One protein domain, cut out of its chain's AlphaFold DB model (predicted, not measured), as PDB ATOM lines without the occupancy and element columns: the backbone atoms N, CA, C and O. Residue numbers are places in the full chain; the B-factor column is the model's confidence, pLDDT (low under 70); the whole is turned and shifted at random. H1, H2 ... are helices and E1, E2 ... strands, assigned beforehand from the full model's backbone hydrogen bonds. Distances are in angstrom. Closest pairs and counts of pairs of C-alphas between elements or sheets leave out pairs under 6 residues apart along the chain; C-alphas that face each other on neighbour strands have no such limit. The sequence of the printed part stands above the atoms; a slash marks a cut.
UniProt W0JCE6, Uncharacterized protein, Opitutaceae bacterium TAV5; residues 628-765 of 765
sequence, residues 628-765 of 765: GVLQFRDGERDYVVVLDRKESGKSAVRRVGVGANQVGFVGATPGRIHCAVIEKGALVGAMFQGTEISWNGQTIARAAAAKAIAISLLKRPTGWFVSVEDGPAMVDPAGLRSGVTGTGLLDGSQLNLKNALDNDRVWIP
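AT A GLANCE: This is residues 628 to 765 of the 765 residues of an uncharacterized protein of Opitutaceae bacterium TAV5 (UniProt W0JCE6). This is a sandwich built of hairpins: a long sheet of nine strands with a shorter sheet of five packed face to face on part of it, their strands nearly in line, while the short strands E12 and E13 turn across one end of the twisted long sheet. The short helix H1 sits beside the smaller sheet. The printed part has 138 residues, with eleven strands, then H1, then three strands along the chain; the class is mostly strand. Both sheets are antiparallel, in the orders E1, E2, E5, E6, E9, E10, E14, E12, E13 and E3, E4, E7, E8, E11. The whole is compact, with a radius of gyration of the C-alphas of 14.4 A and spans of 40 by 36 by 22 A.

IN THESE COORDINATES: Find C-alpha 628 at (153.856, 166.764, 105.268), where E1 begins and runs to 633. Read on through E2, 637 to 644 and 23.0 A long, E3, 653 to 658, E4, 661 to 666, and E5, 673 to 679. E6, 682 to 690, spans 21.8 A and bends by 65 degrees at residue 685. Then come E7, 692 to 695, E8, 698 to 703, E9, 709 to 716 and 22.7 A long, E10, 719 to 725, and E11, 728 to 731. H1 is residues 733 to 736, E12 741 to 744 and E13 750 to 752. E14, 761 to 764, ends at C-alpha 764, (154.213, 137.879, 91.703).

HOW THE PARTS SIT: Start at the edge strand E1: in its hairpin with E2, N 630 and O 641 are 2.8 A apart. Between inner strands E6 and E9, look for N 688 and O 711, 2.9 A. Near the other edge, E14 is antiparallel to E10, with N 762 and O 722 at 2.8 A, and E12 forms a hairpin with the edge strand E13, with N 742 and O 751 at 2.9 A. In the smaller sheet, the hairpin of E3 and E4 has N 656 and O 663 at 2.9 A, and E8 and E11 have N 702 and O 730 at 2.9 A. In this sandwich, the facing parts are 9.1 A centre to centre. H1 is on the smaller sheet at a height of 5.2 A; its closest C-alphas to E8 are those of Gly 735 and Ile 700, 4.5 A. H1 is too short for an O i to N i+4 pair.

THE WHOLE: The C-alphas farthest apart, of Glu 647 and Gly 748, are 42.0 A apart. The printed part has no cut and no long link. Residues 646 to 652 have pLDDT under 70.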
ATOM      1  N   GLY A 628     154.711 167.258 104.195       88.94
ATOM      2  CA  GLY A 628     153.856 166.764 105.268       88.94
ATOM      3  C   GLY A 628     153.774 165.244 105.283       88.94
ATOM      4  O   GLY A 628     153.827 164.606 104.227       88.94
ATOM      5  N   VAL A 629     153.646 164.688 106.484       92.12
ATOM      6  CA  VAL A 629     153.423 163.267 106.746       92.12
ATOM      7  C   VAL A 629     152.106 163.130 107.496       92.12
ATOM      8  O   VAL A 629     151.957 163.639 108.604       92.12
ATOM      9  N   LEU A 630     151.148 162.446 106.880       93.94
ATOM     10  CA  LEU A 630     149.870 162.100 107.479       93.94
ATOM     11  C   LEU A 630     149.867 160.601 107.786       93.94
ATOM     12  O   LEU A 630     150.035 159.779 106.885       93.94
ATOM     13  N   GLN A 631     149.641 160.248 109.044       94.31
ATOM     14  CA  GLN A 631     149.415 158.877 109.482       94.31
ATOM     15  C   GLN A 631     148.004 158.733 110.034       94.31
ATOM     16  O   GLN A 631     147.508 159.635 110.705       94.31
ATOM     17  N   PHE A 632     147.357 157.608 109.757       92.31
ATOM     18  CA  PHE A 632     146.053 157.274 110.329       92.31
ATOM     19  C   PHE A 632     145.797 155.768 110.256       92.31
ATOM     20  O   PHE A 632     146.434 155.056 109.480       92.31
ATOM     21  N   ARG A 633     144.835 155.283 111.042       89.94
ATOM     22  CA  ARG A 633     144.438 153.874 111.112       89.94
ATOM     23  C   ARG A 633     142.951 153.703 110.819       89.94
ATOM     24  O   ARG A 633     142.120 154.309 111.488       89.94
ATOM     25  N   ASP A 634     142.598 152.813 109.894       82.69
ATOM     26  CA  ASP A 634     141.202 152.550 109.497       82.69
ATOM     27  C   ASP A 634     140.638 151.226 110.054       82.69
ATOM     28  O   ASP A 634     139.885 150.516 109.391       82.69
ATOM     29  N   GLY A 635     140.978 150.888 111.296       82.56
ATOM     30  CA  GLY A 635     140.693 149.581 111.888       82.56
ATOM     31  C   GLY A 635     141.980 148.776 112.015       82.56
ATOM     32  O   GLY A 635     142.751 149.028 112.935       82.56
ATOM     33  N   GLU A 636     142.211 147.831 111.101       83.25
ATOM     34  CA  GLU A 636     143.388 146.941 111.117       83.25
ATOM     35  C   GLU A 636     144.557 147.439 110.251       83.25
ATOM     36  O   GLU A 636     145.654 146.873 110.333       83.25
ATOM     37  N   ARG A 637     144.345 148.471 109.417       89.50
ATOM     38  CA  ARG A 637     145.383 149.011 108.535       89.50
ATOM     39  C   ARG A 637     145.870 150.375 109.002       89.50
ATOM     40  O   ARG A 637     145.072 151.262 109.295       89.50
ATOM     41  N   ASP A 638     147.185 150.536 109.018       92.31
ATOM     42  CA  ASP A 638     147.889 151.798 109.221       92.31
ATOM     43  C   ASP A 638     148.295 152.374 107.862       92.31
ATOM     44  O   ASP A 638     148.948 151.698 107.064       92.31
ATOM     45  N   TYR A 639     147.934 153.625 107.605       93.12
ATOM     46  CA  TYR A 639     148.303 154.362 106.402       93.12
ATOM     47  C   TYR A 639     149.378 155.375 106.746       93.12
ATOM     48  O   TYR A 639     149.298 156.080 107.751       93.12
ATOM     49  N   VAL A 640     150.361 155.475 105.860       94.38
ATOM     50  CA  VAL A 640     151.361 156.534 105.857       94.38
ATOM     51  C   VAL A 640     151.283 157.239 104.530       94.38
ATOM     52  O   VAL A 640     151.557 156.627 103.500       94.38
ATOM     53  N   VAL A 641     150.969 158.525 104.569       94.31
ATOM     54  CA  VAL A 641     150.928 159.390 103.401       94.31
ATOM     55  C   VAL A 641     151.992 160.467 103.533       94.31
ATOM     56  O   VAL A 641     152.092 161.138 104.554       94.31
ATOM     57  N   VAL A 642     152.775 160.645 102.478       92.31
ATOM     58  CA  VAL A 642     153.870 161.603 102.387       92.31
ATOM     59  C   VAL A 642     153.640 162.512 101.186       92.31
ATOM     60  O   VAL A 642     153.344 162.042 100.087       92.31
ATOM     61  N   LEU A 643     153.815 163.816 101.388       90.62
ATOM     62  CA  LEU A 643     153.858 164.818 100.326       90.62
ATOM     63  C   LEU A 643     155.093 165.702 100.522       90.62
ATOM     64  O   LEU A 643     155.186 166.406 101.526       90.62
ATOM     65  N   ASP A 644     156.008 165.699  99.555       85.88
ATOM     66  CA  ASP A 644     157.234 166.514  99.583       85.88
ATOM     67  C   ASP A 644     157.067 167.802  98.755       85.88
ATOM     68  O   ASP A 644     156.343 167.816  97.755       85.88
ATOM     69  N   ARG A 645     157.733 168.900  99.142       73.75
ATOM     70  CA  ARG A 645     157.745 170.175  98.393       73.75
ATOM     71  C   ARG A 645     158.882 170.252  97.368       73.75
ATOM     72  O   ARG A 645     159.926 169.630  97.516       73.75
ATOM     73  N   LYS A 646     158.668 171.068  96.325       61.12
ATOM     74  CA  LYS A 646     159.520 171.226  95.125       61.12
ATOM     75  C   LYS A 646     160.935 171.774  95.388       61.12
ATOM     76  O   LYS A 646     161.767 171.707  94.493       61.12
ATOM     77  N   GLU A 647     161.215 172.312  96.576       49.16
ATOM     78  CA  GLU A 647     162.398 173.156  96.827       49.16
ATOM     79  C   GLU A 647     163.501 172.533  97.692       49.16
ATOM     80  O   GLU A 647     164.572 173.128  97.832       49.16
ATOM     81  N   SER A 648     163.334 171.324  98.232       45.59
ATOM     82  CA  SER A 648     164.448 170.663  98.914       45.59
ATOM     83  C   SER A 648     165.402 170.072  97.869       45.59
ATOM     84  O   SER A 648     165.298 168.920  97.469       45.59
ATOM     85  N   GLY A 649     166.377 170.863  97.409       42.34
ATOM     86  CA  GLY A 649     167.452 170.459  96.482       42.34
ATOM     87  C   GLY A 649     168.388 169.343  96.990       42.34
ATOM     88  O   GLY A 649     169.519 169.214  96.526       42.34
ATOM     89  N   LYS A 650     167.948 168.539  97.959       44.97
ATOM     90  CA  LYS A 650     168.595 167.320  98.434       44.97
ATOM     91  C   LYS A 650     167.634 166.176  98.148       44.97
ATOM     92  O   LYS A 650     166.478 166.264  98.539       44.97
ATOM     93  N   SER A 651     168.119 165.104  97.521       51.31
ATOM     94  CA  SER A 651     167.389 163.834  97.442       51.31
ATOM     95  C   SER A 651     167.091 163.371  98.871       51.31
ATOM     96  O   SER A 651     167.952 162.807  99.551       51.31
ATOM     97  N   ALA A 652     165.925 163.755  99.389       67.94
ATOM     98  CA  ALA A 652     165.578 163.554 100.778       67.94
ATOM     99  C   ALA A 652     165.130 162.105 100.926       67.94
ATOM    100  O   ALA A 652     164.163 161.659 100.312       67.94
ATOM    101  N   VAL A 653     165.877 161.345 101.718       77.50
ATOM    102  CA  VAL A 653     165.412 160.055 102.213       77.50
ATOM    103  C   VAL A 653     164.401 160.361 103.309       77.50
ATOM    104  O   VAL A 653     164.786 160.799 104.396       77.50
ATOM    105  N   ARG A 654     163.115 160.144 103.038       84.81
ATOM    106  CA  ARG A 654     162.053 160.302 104.033       84.81
ATOM    107  C   ARG A 654     161.728 158.939 104.625       84.81
ATOM    108  O   ARG A 654     161.196 158.060 103.951       84.81
ATOM    109  N   ARG A 655     162.102 158.749 105.889       88.56
ATOM    110  CA  ARG A 655     161.818 157.537 106.663       88.56
ATOM    111  C   ARG A 655     160.714 157.831 107.657       88.56
ATOM    112  O   ARG A 655     160.864 158.727 108.480       88.56
ATOM    113  N   VAL A 656     159.643 157.058 107.588       89.06
ATOM    114  CA  VAL A 656     158.460 157.245 108.421       89.06
ATOM    115  C   VAL A 656     158.232 155.988 109.251       89.06
ATOM    116  O   VAL A 656     158.114 154.890 108.704       89.06
ATOM    117  N   GLY A 657     158.224 156.142 110.576       88.25
ATOM    118  CA  GLY A 657     157.966 155.050 111.515       88.25
ATOM    119  C   GLY A 657     156.471 154.750 111.644       88.25
ATOM    120  O   GLY A 657     155.666 155.673 111.697       88.25
ATOM    121  N   VAL A 658     156.111 153.467 111.715       84.25
ATOM    122  CA  VAL A 658     154.737 152.970 111.914       84.25
ATOM    123  C   VAL A 658     154.768 151.872 112.969       84.25
ATOM    124  O   VAL A 658     155.095 150.714 112.682       84.25
ATOM    125  N   GLY A 659     154.486 152.234 114.221       81.06
ATOM    126  CA  GLY A 659     154.725 151.344 115.357       81.06
ATOM    127  C   GLY A 659     156.200 150.930 115.426       81.06
ATOM    128  O   GLY A 659     157.078 151.782 115.500       81.06
ATOM    129  N   ALA A 660     156.476 149.623 115.377       82.50
ATOM    130  CA  ALA A 660     157.840 149.077 115.354       82.50
ATOM    131  C   ALA A 660     158.470 149.001 113.947       82.50
ATOM    132  O   ALA A 660     159.622 148.590 113.812       82.50
ATOM    133  N   ASN A 661     157.718 149.350 112.901       89.06
ATOM    134  CA  ASN A 661     158.160 149.246 111.516       89.06
ATOM    135  C   ASN A 661     158.536 150.612 110.927       89.06
ATOM    136  O   ASN A 661     158.258 151.658 111.513       89.06
ATOM    137  N   GLN A 662     159.132 150.611 109.736       92.88
ATOM    138  CA  GLN A 662     159.525 151.823 109.025       92.88
ATOM    139  C   GLN A 662     159.357 151.675 107.510       92.88
ATOM    140  O   GLN A 662     159.808 150.693 106.920       92.88
ATOM    141  N   VAL A 663     158.781 152.696 106.875       93.31
ATOM    142  CA  VAL A 663     158.758 152.853 105.413       93.31
ATOM    143  C   VAL A 663     159.781 153.914 105.018       93.31
ATOM    144  O   VAL A 663     159.855 154.968 105.653       93.31
ATOM    145  N   GLY A 664     160.573 153.654 103.979       93.38
ATOM    146  CA  GLY A 664     161.501 154.626 103.403       93.38
ATOM    147  C   GLY A 664     161.114 154.999 101.977       93.38
ATOM    148  O   GLY A 664     160.996 154.115 101.132       93.38
ATOM    149  N   PHE A 665     160.983 156.297 101.711       91.19
ATOM    150  CA  PHE A 665     160.800 156.880 100.382       91.19
ATOM    151  C   PHE A 665     162.064 157.667 100.010       91.19
ATOM    152  O   PHE A 665     162.484 158.554 100.755       91.19
ATOM    153  N   VAL A 666     162.703 157.335  98.888       89.81
ATOM    154  CA  VAL A 666     163.991 157.918  98.476       89.81
ATOM    155  C   VAL A 666     163.856 158.596  97.123       89.81
ATOM    156  O   VAL A 666     163.403 157.981  96.153       89.81
ATOM    157  N   GLY A 667     164.292 159.855  97.033       86.81
ATOM    158  CA  GLY A 667     164.168 160.636  95.799       86.81
ATOM    159  C   GLY A 667     162.709 160.747  95.362       86.81
ATOM    160  O   GLY A 667     162.402 160.581  94.183       86.81
ATOM    161  N   ALA A 668     161.811 160.915  96.336       87.44
ATOM    162  CA  ALA A 668     160.387 161.059  96.107       87.44
ATOM    163  C   ALA A 668     160.125 162.290  95.230       87.44
ATOM    164  O   ALA A 668     160.707 163.356  95.432       87.44
ATOM    165  N   THR A 669     159.258 162.131  94.236       87.88
ATOM    166  CA  THR A 669     158.917 163.197  93.297       87.88
ATOM    167  C   THR A 669     158.149 164.276  94.056       87.88
ATOM    168  O   THR A 669     157.089 163.977  94.622       87.88
ATOM    169  N   PRO A 670     158.650 165.522  94.089       84.88
ATOM    170  CA  PRO A 670     157.972 166.588  94.799       84.88
ATOM    171  C   PRO A 670     156.580 166.870  94.243       84.88
ATOM    172  O   PRO A 670     156.339 166.795  93.039       84.88
ATOM    173  N   GLY A 671     155.657 167.222  95.129       84.31
ATOM    174  CA  GLY A 671     154.270 167.490  94.786       84.31
ATOM    175  C   GLY A 671     153.436 166.238  94.513       84.31
ATOM    176  O   GLY A 671     152.237 166.396  94.312       84.31
ATOM    177  N   ARG A 672     154.007 165.024  94.538       88.88
ATOM    178  CA  ARG A 672     153.279 163.745  94.446       88.88
ATOM    179  C   ARG A 672     152.898 163.203  95.813       88.88
ATOM    180  O   ARG A 672     153.644 163.356  96.774       88.88
ATOM    181  N   ILE A 673     151.729 162.567  95.871       92.25
ATOM    182  CA  ILE A 673     151.293 161.816  97.043       92.25
ATOM    183  C   ILE A 673     151.993 160.461  96.986       92.25
ATOM    184  O   ILE A 673     151.868 159.737  95.996       92.25
ATOM    185  N   HIS A 674     152.709 160.121  98.051       93.12
ATOM    186  CA  HIS A 674     153.294 158.801  98.262       93.12
ATOM    187  C   HIS A 674     152.577 158.152  99.434       93.12
ATOM    188  O   HIS A 674     152.323 158.809 100.439       93.12
ATOM    189  N   CYS A 675     152.219 156.883  99.311       94.25
ATOM    190  CA  CYS A 675     151.457 156.176 100.325       94.25
ATOM    191  C   CYS A 675     152.012 154.773 100.546       94.25
ATOM    192  O   CYS A 675     152.397 154.096  99.595       94.25
ATOM    193  N   ALA A 676     151.982 154.315 101.790       94.62
ATOM    194  CA  ALA A 676     152.164 152.919 102.159       94.62
ATOM    195  C   ALA A 676     151.065 152.502 103.137       94.62
ATOM    196  O   ALA A 676     150.630 153.310 103.959       94.62
ATOM    197  N   VAL A 677     150.628 151.247 103.044       93.06
ATOM    198  CA  VAL A 677     149.643 150.662 103.954       93.06
ATOM    199  C   VAL A 677     150.195 149.406 104.610       93.06
ATOM    200  O   VAL A 677     150.785 148.532 103.966       93.06
ATOM    201  N   ILE A 678     150.009 149.331 105.919       93.19
ATOM    202  CA  ILE A 678     150.506 148.265 106.769       93.19
ATOM    203  C   ILE A 678     149.298 147.596 107.411       93.19
ATOM    204  O   ILE A 678     148.500 148.265 108.050       93.19
ATOM    205  N   GLU A 679     149.173 146.280 107.293       91.44
ATOM    206  CA  GLU A 679     148.138 145.501 107.976       91.44
ATOM    207  C   GLU A 679     148.821 144.462 108.861       91.44
ATOM    208  O   GLU A 679     149.674 143.701 108.392       91.44
ATOM    209  N   LYS A 680     148.492 144.452 110.159       88.69
ATOM    210  CA  LYS A 680     149.077 143.518 111.146       88.69
ATOM    211  C   LYS A 680     150.616 143.480 111.105       88.69
ATOM    212  O   LYS A 680     151.237 142.426 111.230       88.69
ATOM    213  N   GLY A 681     151.237 144.643 110.905       86.75
ATOM    214  CA  GLY A 681     152.692 144.800 110.861       86.75
ATOM    215  C   GLY A 681     153.370 144.336 109.566       86.75
ATOM    216  O   GLY A 681     154.598 144.312 109.520       86.75
ATOM    217  N   ALA A 682     152.617 143.982 108.522       89.81
ATOM    218  CA  ALA A 682     153.147 143.681 107.196       89.81
ATOM    219  C   ALA A 682     152.741 144.765 106.192       89.81
ATOM    220  O   ALA A 682     151.603 145.224 106.210       89.81
ATOM    221  N   LEU A 683     153.644 145.134 105.279       91.81
ATOM    222  CA  LEU A 683     153.268 145.956 104.132       91.81
ATOM    223  C   LEU A 683     152.253 145.184 103.276       91.81
ATOM    224  O   LEU A 683     152.503 144.029 102.914       91.81
ATOM    225  N   VAL A 684     151.127 145.820 102.955       91.62
ATOM    226  CA  VAL A 684     150.089 145.243 102.082       91.62
ATOM    227  C   VAL A 684     149.802 146.085 100.843       91.62
ATOM    228  O   VAL A 684     149.099 145.631  99.946       91.62
ATOM    229  N   GLY A 685     150.387 147.275 100.733       92.00
ATOM    230  CA  GLY A 685     150.271 148.091  99.535       92.00
ATOM    231  C   GLY A 685     151.093 149.370  99.600       92.00
ATOM    232  O   GLY A 685     151.475 149.827 100.680       92.00
ATOM    233  N   ALA A 686     151.388 149.929  98.430       93.19
ATOM    234  CA  ALA A 686     152.081 151.201  98.297       93.19
ATOM    235  C   ALA A 686     151.756 151.894  96.965       93.19
ATOM    236  O   ALA A 686     151.436 151.245  95.968       93.19
ATOM    237  N   MET A 687     151.872 153.218  96.945       92.69
ATOM    238  CA  MET A 687     151.874 154.064  95.752       92.69
ATOM    239  C   MET A 687     153.016 155.065  95.908       92.69
ATOM    240  O   MET A 687     153.076 155.779  96.904       92.69
ATOM    241  N   PHE A 688     153.933 155.108  94.952       92.06
ATOM    242  CA  PHE A 688     155.153 155.899  95.056       92.06
ATOM    243  C   PHE A 688     155.601 156.380  93.679       92.06
ATOM    244  O   PHE A 688     155.469 155.652  92.697       92.06
ATOM    245  N   GLN A 689     156.165 157.584  93.605       91.56
ATOM    246  CA  GLN A 689     156.907 158.034  92.429       91.56
ATOM    247  C   GLN A 689     158.260 158.602  92.855       91.56
ATOM    248  O   GLN A 689     158.320 159.668  93.461       91.56
ATOM    249  N   GLY A 690     159.359 157.930  92.535       90.69
ATOM    250  CA  GLY A 690     160.699 158.350  92.950       90.69
ATOM    251  C   GLY A 690     161.760 157.304  92.636       90.69
ATOM    252  O   GLY A 690     161.584 156.510  91.720       90.69
ATOM    253  N   THR A 691     162.881 157.305  93.357       91.50
ATOM    254  CA  THR A 691     164.022 156.425  93.027       91.50
ATOM    255  C   THR A 691     164.029 155.093  93.767       91.50
ATOM    256  O   THR A 691     164.440 154.094  93.185       91.50
ATOM    257  N   GLU A 692     163.569 155.044  95.018       93.25
ATOM    258  CA  GLU A 692     163.508 153.800  95.788       93.25
ATOM    259  C   GLU A 692     162.420 153.859  96.868       93.25
ATOM    260  O   GLU A 692     162.226 154.887  97.521       93.25
ATOM    261  N   ILE A 693     161.748 152.724  97.070       93.62
ATOM    262  CA  ILE A 693     160.880 152.458  98.216       93.62
ATOM    263  C   ILE A 693     161.413 151.254  98.999       93.62
ATOM    264  O   ILE A 693     161.797 150.232  98.422       93.62
ATOM    265  N   SER A 694     161.432 151.370 100.326       94.00
ATOM    266  CA  SER A 694     161.916 150.333 101.242       94.00
ATOM    267  C   SER A 694     160.965 150.108 102.415       94.00
ATOM    268  O   SER A 694     160.237 151.010 102.838       94.00
ATOM    269  N   TRP A 695     160.994 148.895 102.959       93.81
ATOM    270  CA  TRP A 695     160.242 148.482 104.139       93.81
ATOM    271  C   TRP A 695     161.176 147.797 105.129       93.81
ATOM    272  O   TRP A 695     161.864 146.837 104.789       93.81
ATOM    273  N   ASN A 696     161.228 148.312 106.358       91.94
ATOM    274  CA  ASN A 696     162.123 147.844 107.419       91.94
ATOM    275  C   ASN A 696     163.593 147.735 106.968       91.94
ATOM    276  O   ASN A 696     164.295 146.782 107.299       91.94
ATOM    277  N   GLY A 697     164.048 148.712 106.177       88.62
ATOM    278  CA  GLY A 697     165.410 148.775 105.641       88.62
ATOM    279  C   GLY A 697     165.687 147.842 104.459       88.62
ATOM    280  O   GLY A 697     166.774 147.915 103.892       88.62
ATOM    281  N   GLN A 698     164.730 147.002 104.056       92.31
ATOM    282  CA  GLN A 698     164.825 146.199 102.839       92.31
ATOM    283  C   GLN A 698     164.230 146.973 101.668       92.31
ATOM    284  O   GLN A 698     163.088 147.432 101.735       92.31
ATOM    285  N   THR A 699     164.996 147.124 100.593       92.88
ATOM    286  CA  THR A 699     164.485 147.680  99.341       92.88
ATOM    287  C   THR A 699     163.357 146.791  98.831       92.88
ATOM    288  O   THR A 699     163.476 145.571  98.813       92.88
ATOM    289  N   ILE A 700     162.247 147.404  98.436       92.75
ATOM    290  CA  ILE A 700     161.137 146.710  97.780       92.75
ATOM    291  C   ILE A 700     161.250 146.892  96.280       92.75
ATOM    292  O   ILE A 700     161.106 145.943  95.515       92.75
ATOM    293  N   ALA A 701     161.511 148.125  95.860       91.88
ATOM    294  CA  ALA A 701     161.759 148.422  94.472       91.88
ATOM    295  C   ALA A 701     162.593 149.689  94.324       91.88
ATOM    296  O   ALA A 701     162.502 150.613  95.136       91.88
ATOM    297  N   ARG A 702     163.396 149.721  93.264       92.75
ATOM    298  CA  ARG A 702     164.272 150.842  92.926       92.75
ATOM    299  C   ARG A 702     164.336 151.050  91.423       92.75
ATOM    300  O   ARG A 702     164.257 150.091  90.656       92.75
ATOM    301  N   ALA A 703     164.534 152.288  91.005       90.81
ATOM    302  CA  ALA A 703     164.798 152.613  89.617       90.81
ATOM    303  C   ALA A 703     166.090 151.933  89.145       90.81
ATOM    304  O   ALA A 703     167.098 151.916  89.856       90.81
ATOM    305  N   ALA A 704     166.072 151.362  87.940       84.94
ATOM    306  CA  ALA A 704     167.272 150.781  87.337       84.94
ATOM    307  C   ALA A 704     168.272 151.863  86.875       84.94
ATOM    308  O   ALA A 704     169.461 151.593  86.728       84.94
ATOM    309  N   ALA A 705     167.792 153.094  86.674       80.06
ATOM    310  CA  ALA A 705     168.579 154.283  86.361       80.06
ATOM    311  C   ALA A 705     168.275 155.408  87.367       80.06
ATOM    312  O   ALA A 705     167.321 155.319  88.129       80.06
ATOM    313  N   ALA A 706     169.027 156.512  87.342       74.12
ATOM    314  CA  ALA A 706     168.825 157.660  88.242       74.12
ATOM    315  C   ALA A 706     167.533 158.477  87.978       74.12
ATOM    316  O   ALA A 706     167.419 159.621  88.415       74.12
ATOM    317  N   LYS A 707     166.569 157.922  87.237       83.44
ATOM    318  CA  LYS A 707     165.299 158.564  86.896       83.44
ATOM    319  C   LYS A 707     164.205 158.047  87.827       83.44
ATOM    320  O   LYS A 707     164.164 156.856  88.115       83.44
ATOM    321  N   ALA A 708     163.322 158.935  88.279       86.12
ATOM    322  CA  ALA A 708     162.160 158.541  89.063       86.12
ATOM    323  C   ALA A 708     161.283 157.546  88.286       86.12
ATOM    324  O   ALA A 708     161.052 157.719  87.089       86.12
ATOM    325  N   ILE A 709     160.798 156.536  88.999       90.00
ATOM    326  CA  ILE A 709     159.837 155.541  88.535       90.00
ATOM    327  C   ILE A 709     158.549 155.682  89.336       90.00
ATOM    328  O   ILE A 709     158.580 156.020  90.521       90.00
ATOM    329  N   ALA A 710     157.425 155.398  88.701       89.94
ATOM    330  CA  ALA A 710     156.139 155.253  89.355       89.94
ATOM    331  C   ALA A 710     155.922 153.774  89.697       89.94
ATOM    332  O   ALA A 710     156.042 152.904  88.840       89.94
ATOM    333  N   ILE A 711     155.615 153.484  90.958       90.62
ATOM    334  CA  ILE A 711     155.338 152.138  91.451       90.62
ATOM    335  C   ILE A 711     154.021 152.124  92.209       90.62
ATOM    336  O   ILE A 711     153.788 152.945  93.098       90.62
ATOM    337  N   SER A 712     153.194 151.123  91.915       90.75
ATOM    338  CA  SER A 712     152.075 150.745  92.770       90.75
ATOM    339  C   SER A 712     152.116 149.257  93.088       90.75
ATOM    340  O   SER A 712     152.307 148.430  92.197       90.75
ATOM    341  N   LEU A 713     151.948 148.925  94.365       91.44
ATOM    342  CA  LEU A 713     152.031 147.572  94.905       91.44
ATOM    343  C   LEU A 713     150.751 147.260  95.656       91.44
ATOM    344  O   LEU A 713     150.306 148.085  96.449       91.44
ATOM    345  N   LEU A 714     150.219 146.058  95.484       89.75
ATOM    346  CA  LEU A 714     149.072 145.573  96.237       89.75
ATOM    347  C   LEU A 714     149.254 144.095  96.574       89.75
ATOM    348  O   LEU A 714     149.358 143.254  95.682       89.75
ATOM    349  N   LYS A 715     149.257 143.773  97.866       88.25
ATOM    350  CA  LYS A 715     149.309 142.400  98.355       88.25
ATOM    351  C   LYS A 715     147.913 141.792  98.373       88.25
ATOM    352  O   LYS A 715     146.966 142.370  98.906       88.25
ATOM    353  N   ARG A 716     147.802 140.581  97.847       82.25
ATOM    354  CA  ARG A 716     146.633 139.704  97.926       82.25
ATOM    355  C   ARG A 716     147.039 138.366  98.555       82.25
ATOM    356  O   ARG A 716     148.231 138.081  98.664       82.25
ATOM    357  N   PRO A 717     146.076 137.526  98.977       79.25
ATOM    358  CA  PRO A 717     146.390 136.212  99.543       79.25
ATOM    359  C   PRO A 717     147.242 135.327  98.621       79.25
ATOM    360  O   PRO A 717     148.000 134.496  99.105       79.25
ATOM    361  N   THR A 718     147.125 135.524  97.306       74.56
ATOM    362  CA  THR A 718     147.787 134.736  96.259       74.56
ATOM    363  C   THR A 718     149.063 135.371  95.703       74.56
ATOM    364  O   THR A 718     149.594 134.853  94.727       74.56
ATOM    365  N   GLY A 719     149.516 136.510  96.236       82.56
ATOM    366  CA  GLY A 719     150.732 137.181  95.769       82.56
ATOM    367  C   GLY A 719     150.624 138.705  95.722       82.56
ATOM    368  O   GLY A 719     149.751 139.313  96.342       82.56
ATOM    369  N   TRP A 720     151.512 139.338  94.967       86.88
ATOM    370  CA  TRP A 720     151.613 140.781  94.786       86.88
ATOM    371  C   TRP A 720     151.244 141.198  93.370       86.88
ATOM    372  O   TRP A 720     151.751 140.648  92.400       86.88
ATOM    373  N   PHE A 721     150.416 142.226  93.261       86.44
ATOM    374  CA  PHE A 721     150.232 142.978  92.029       86.44
ATOM    375  C   PHE A 721     151.180 144.169  92.045       86.44
ATOM    376  O   PHE A 721     151.171 144.959  92.993       86.44
ATOM    377  N   VAL A 722     151.995 144.293  91.003       88.06
ATOM    378  CA  VAL A 722     153.011 145.335  90.861       88.06
ATOM    379  C   VAL A 722     152.819 146.043  89.530       88.06
ATOM    380  O   VAL A 722     152.812 145.404  88.486       88.06
ATOM    381  N   SER A 723     152.668 147.362  89.568       86.81
ATOM    382  CA  SER A 723     152.666 148.218  88.383       86.81
ATOM    383  C   SER A 723     153.906 149.093  88.424       86.81
ATOM    384  O   SER A 723     154.144 149.755  89.438       86.81
ATOM    385  N   VAL A 724     154.674 149.097  87.336       86.25
ATOM    386  CA  VAL A 724     155.843 149.960  87.141       86.25
ATOM    387  C   VAL A 724     155.577 150.874  85.951       86.25
ATOM    388  O   VAL A 724     155.163 150.412  84.891       86.25
ATOM    389  N   GLU A 725     155.817 152.168  86.120       85.56
ATOM    390  CA  GLU A 725     155.664 153.190  85.083       85.56
ATOM    391  C   GLU A 725     156.834 154.187  85.119       85.56
ATOM    392  O   GLU A 725     157.602 154.250  86.081       85.56
ATOM    393  N   ASP A 726     156.976 154.976  84.052       84.00
ATOM    394  CA  ASP A 726     157.980 156.039  83.866       84.00
ATOM    395  C   ASP A 726     159.453 155.598  83.755       84.00
ATOM    396  O   ASP A 726     160.343 156.441  83.547       84.00
ATOM    397  N   GLY A 727     159.714 154.289  83.773       83.00
ATOM    398  CA  GLY A 727     161.011 153.696  83.454       83.00
ATOM    399  C   GLY A 727     161.210 152.288  84.022       83.00
ATOM    400  O   GLY A 727     160.345 151.773  84.729       83.00
ATOM    401  N   PRO A 728     162.370 151.669  83.741       87.81
ATOM    402  CA  PRO A 728     162.702 150.342  84.236       87.81
ATOM    403  C   PRO A 728     162.957 150.336  85.750       87.81
ATOM    404  O   PRO A 728     163.718 151.160  86.271       87.81
ATOM    405  N   ALA A 729     162.382 149.357  86.447       89.75
ATOM    406  CA  ALA A 729     162.521 149.172  87.888       89.75
ATOM    407  C   ALA A 729     163.018 147.772  88.248       89.75
ATOM    408  O   ALA A 729     162.576 146.769  87.695       89.75
ATOM    409  N   MET A 730     163.902 147.700  89.238       90.81
ATOM    410  CA  MET A 730     164.262 146.458  89.908       90.81
ATOM    411  C   MET A 730     163.304 146.259  91.079       90.81
ATOM    412  O   MET A 730     163.318 147.063  92.012       90.81
ATOM    413  N   VAL A 731     162.499 145.201  91.039       89.75
ATOM    414  CA  VAL A 731     161.630 144.792  92.151       89.75
ATOM    415  C   VAL A 731     162.342 143.687  92.922       89.75
ATOM    416  O   VAL A 731     162.766 142.707  92.319       89.75
ATOM    417  N   ASP A 732     162.508 143.853  94.233       88.00
ATOM    418  CA  ASP A 732     163.244 142.920  95.084       88.00
ATOM    419  C   ASP A 732     162.287 141.902  95.740       88.00
ATOM    420  O   ASP A 732     161.507 142.259  96.635       88.00
ATOM    421  N   PRO A 733     162.356 140.612  95.353       82.69
ATOM    422  CA  PRO A 733     161.537 139.562  95.950       82.69
ATOM    423  C   PRO A 733     161.757 139.393  97.455       82.69
ATOM    424  O   PRO A 733     160.832 139.001  98.164       82.69
ATOM    425  N   ALA A 734     162.956 139.690  97.971       82.12
ATOM    426  CA  ALA A 734     163.240 139.581  99.398       82.12
ATOM    427  C   ALA A 734     162.473 140.644 100.196       82.12
ATOM    428  O   ALA A 734     161.888 140.323 101.233       82.12
ATOM    429  N   GLY A 735     162.406 141.875  99.675       79.44
ATOM    430  CA  GLY A 735     161.612 142.960 100.256       79.44
ATOM    431  C   GLY A 735     160.104 142.684 100.216       79.44
ATOM    432  O   GLY A 735     159.392 143.002 101.169       79.44
ATOM    433  N   LEU A 736     159.621 142.024  99.157       81.94
ATOM    434  CA  LEU A 736     158.221 141.586  99.030       81.94
ATOM    435  C   LEU A 736     157.905 140.272  99.762       81.94
ATOM    436  O   LEU A 736     156.731 139.948  99.970       81.94
ATOM    437  N   ARG A 737     158.940 139.529 100.177       80.56
ATOM    438  CA  ARG A 737     158.861 138.156 100.703       80.56
ATOM    439  C   ARG A 737     158.110 137.214  99.752       80.56
ATOM    440  O   ARG A 737     157.232 136.473 100.189       80.56
ATOM    441  N   SER A 738     158.442 137.277  98.465       80.88
ATOM    442  CA  SER A 738     157.761 136.565  97.373       80.88
ATOM    443  C   SER A 738     158.724 135.721  96.527       80.88
ATOM    444  O   SER A 738     159.941 135.727  96.745       80.88
ATOM    445  N   GLY A 739     158.186 134.990  95.543       77.56
ATOM    446  CA  GLY A 739     158.996 134.267  94.557       77.56
ATOM    447  C   GLY A 739     159.853 135.192  93.678       77.56
ATOM    448  O   GLY A 739     159.573 136.380  93.544       77.56
ATOM    449  N   VAL A 740     160.904 134.644  93.051       84.44
ATOM    450  CA  VAL A 740     161.804 135.379  92.124       84.44
ATOM    451  C   VAL A 740     161.262 135.487  90.694       84.44
ATOM    452  O   VAL A 740     161.906 136.070  89.822       84.44
ATOM    453  N   THR A 741     160.099 134.898  90.444       86.62
ATOM    454  CA  THR A 741     159.406 134.906  89.157       86.62
ATOM    455  C   THR A 741     158.077 135.628  89.297       86.62
ATOM    456  O   THR A 741     157.384 135.453  90.296       86.62
ATOM    457  N   GLY A 742     157.716 136.406  88.284       85.25
ATOM    458  CA  GLY A 742     156.398 137.009  88.139       85.25
ATOM    459  C   GLY A 742     155.769 136.626  86.804       85.25
ATOM    460  O   GLY A 742     156.425 136.058  85.936       85.25
ATOM    461  N   THR A 743     154.496 136.946  86.636       83.75
ATOM    462  CA  THR A 743     153.761 136.797  85.381       83.75
ATOM    463  C   THR A 743     153.372 138.180  84.880       83.75
ATOM    464  O   THR A 743     152.706 138.924  85.604       83.75
ATOM    465  N   GLY A 744     153.788 138.524  83.662       82.44
ATOM    466  CA  GLY A 744     153.349 139.729  82.972       82.44
ATOM    467  C   GLY A 744     151.843 139.669  82.738       82.44
ATOM    468  O   GLY A 744     151.319 138.723  82.155       82.44
ATOM    469  N   LEU A 745     151.122 140.674  83.207       77.44
ATOM    470  CA  LEU A 745     149.667 140.754  83.093       77.44
ATOM    471  C   LEU A 745     149.235 141.220  81.702       77.44
ATOM    472  O   LEU A 745     148.084 141.022  81.320       77.44
ATOM    473  N   LEU A 746     150.159 141.790  80.922       73.19
ATOM    474  CA  LEU A 746     149.907 142.212  79.546       73.19
ATOM    475  C   LEU A 746     149.843 141.031  78.572       73.19
ATOM    476  O   LEU A 746     148.996 141.039  77.686       73.19
ATOM    477  N   ASP A 747     150.713 140.032  78.717       72.56
ATOM    478  CA  ASP A 747     150.874 138.952  77.732       72.56
ATOM    479  C   ASP A 747     151.026 137.548  78.340       72.56
ATOM    480  O   ASP A 747     151.235 136.577  77.613       72.56
ATOM    481  N   GLY A 748     150.931 137.425  79.667       73.38
ATOM    482  CA  GLY A 748     151.085 136.158  80.384       73.38
ATOM    483  C   GLY A 748     152.523 135.634  80.438       73.38
ATOM    484  O   GLY A 748     152.740 134.510  80.902       73.38
ATOM    485  N   SER A 749     153.510 136.402  79.966       81.81
ATOM    486  CA  SER A 749     154.906 135.967  79.942       81.81
ATOM    487  C   SER A 749     155.453 135.739  81.354       81.81
ATOM    488  O   SER A 749     155.124 136.447  82.304       81.81
ATOM    489  N   GLN A 750     156.299 134.718  81.510       85.88
ATOM    490  CA  GLN A 750     157.021 134.493  82.761       85.88
ATOM    491  C   GLN A 750     158.226 135.431  82.830       85.88
ATOM    492  O   GLN A 750     159.103 135.408  81.966       85.88
ATOM    493  N   LEU A 751     158.275 136.237  83.884       85.44
ATOM    494  CA  LEU A 751     159.271 137.273  84.108       85.44
ATOM    495  C   LEU A 751     160.209 136.858  85.235       85.44
ATOM    496  O   LEU A 751     159.784 136.395  86.291       85.44
ATOM    497  N   ASN A 752     161.507 137.064  85.029       87.19
ATOM    498  CA  ASN A 752     162.505 136.911  86.078       87.19
ATOM    499  C   ASN A 752     162.703 138.261  86.773       87.19
ATOM    500  O   ASN A 752     163.241 139.185  86.167       87.19
ATOM    501  N   LEU A 753     162.320 138.361  88.047       85.38
ATOM    502  CA  LEU A 753     162.371 139.609  88.822       85.38
ATOM    503  C   LEU A 753     163.799 140.061  89.157       85.38
ATOM    504  O   LEU A 753     164.004 141.152  89.681       85.38
ATOM    505  N   LYS A 754     164.816 139.251  88.830       83.56
ATOM    506  CA  LYS A 754     166.216 139.699  88.836       83.56
ATOM    507  C   LYS A 754     166.529 140.674  87.702       83.56
ATOM    508  O   LYS A 754     167.579 141.307  87.745       83.56
ATOM    509  N   ASN A 755     165.668 140.763  86.692       86.00
ATOM    510  CA  ASN A 755     165.789 141.723  85.607       86.00
ATOM    511  C   ASN A 755     164.909 142.940  85.891       86.00
ATOM    512  O   ASN A 755     163.923 142.852  86.624       86.00
ATOM    513  N   ALA A 756     165.257 144.073  85.285       85.44
ATOM    514  CA  ALA A 756     164.427 145.261  85.385       85.44
ATOM    515  C   ALA A 756     163.099 145.053  84.641       85.44
ATOM    516  O   ALA A 756     163.085 144.569  83.509       85.44
ATOM    517  N   LEU A 757     162.003 145.445  85.282       84.12
ATOM    518  CA  LEU A 757     160.666 145.503  84.705       84.12
ATOM    519  C   LEU A 757     160.474 146.883  84.080       84.12
ATOM    520  O   LEU A 757     160.610 147.880  84.786       84.12
ATOM    521  N   ASP A 758     160.171 146.958  82.788       79.56
ATOM    522  CA  ASP A 758     159.952 148.228  82.089       79.56
ATOM    523  C   ASP A 758     158.477 148.410  81.736       79.56
ATOM    524  O   ASP A 758     157.934 147.653  80.935       79.56
ATOM    525  N   ASN A 759     157.846 149.436  82.320       73.19
ATOM    526  CA  ASN A 759     156.473 149.849  82.009       73.19
ATOM    527  C   ASN A 759     155.441 148.704  82.029       73.19
ATOM    528  O   ASN A 759     154.498 148.694  81.229       73.19
ATOM    529  N   ASP A 760     155.636 147.757  82.946       73.25
ATOM    530  CA  ASP A 760     154.913 146.495  83.001       73.25
ATOM    531  C   ASP A 760     153.989 146.406  84.223       73.25
ATOM    532  O   ASP A 760     154.138 147.109  85.232       73.25
ATOM    533  N   ARG A 761     153.030 145.493  84.119       79.69
ATOM    534  CA  ARG A 761     152.121 145.082  85.180       79.69
ATOM    535  C   ARG A 761     152.357 143.613  85.445       79.69
ATOM    536  O   ARG A 761     152.216 142.800  84.544       79.69
ATOM    537  N   VAL A 762     152.705 143.270  86.674       84.25
ATOM    538  CA  VAL A 762     153.185 141.935  87.024       84.25
ATOM    539  C   VAL A 762     152.418 141.405  88.224       84.25
ATOM    540  O   VAL A 762     152.232 142.109  89.217       84.25
ATOM    541  N   TRP A 763     152.004 140.145  88.148       84.81
ATOM    542  CA  TRP A 763     151.603 139.374  89.319       84.81
ATOM    543  C   TRP A 763     152.767 138.504  89.791       84.81
ATOM    544  O   TRP A 763     153.366 137.773  89.005       84.81
ATOM    545  N   ILE A 764     153.105 138.595  91.072       85.75
ATOM    546  CA  ILE A 764     154.213 137.879  91.703       85.75
ATOM    547  C   ILE A 764     153.625 136.961  92.783       85.75
ATOM    548  O   ILE A 764     153.130 137.493  93.775       85.75
ATOM    549  N   PRO A 765     153.653 135.630  92.614       78.25
ATOM    550  CA  PRO A 765     153.105 134.682  93.585       78.25
ATOM    551  C   PRO A 765     153.724 134.766  94.989       78.25
ATOM    552  O   PRO A 765     154.953 135.021  95.109       78.25
TER     553      PRO A 765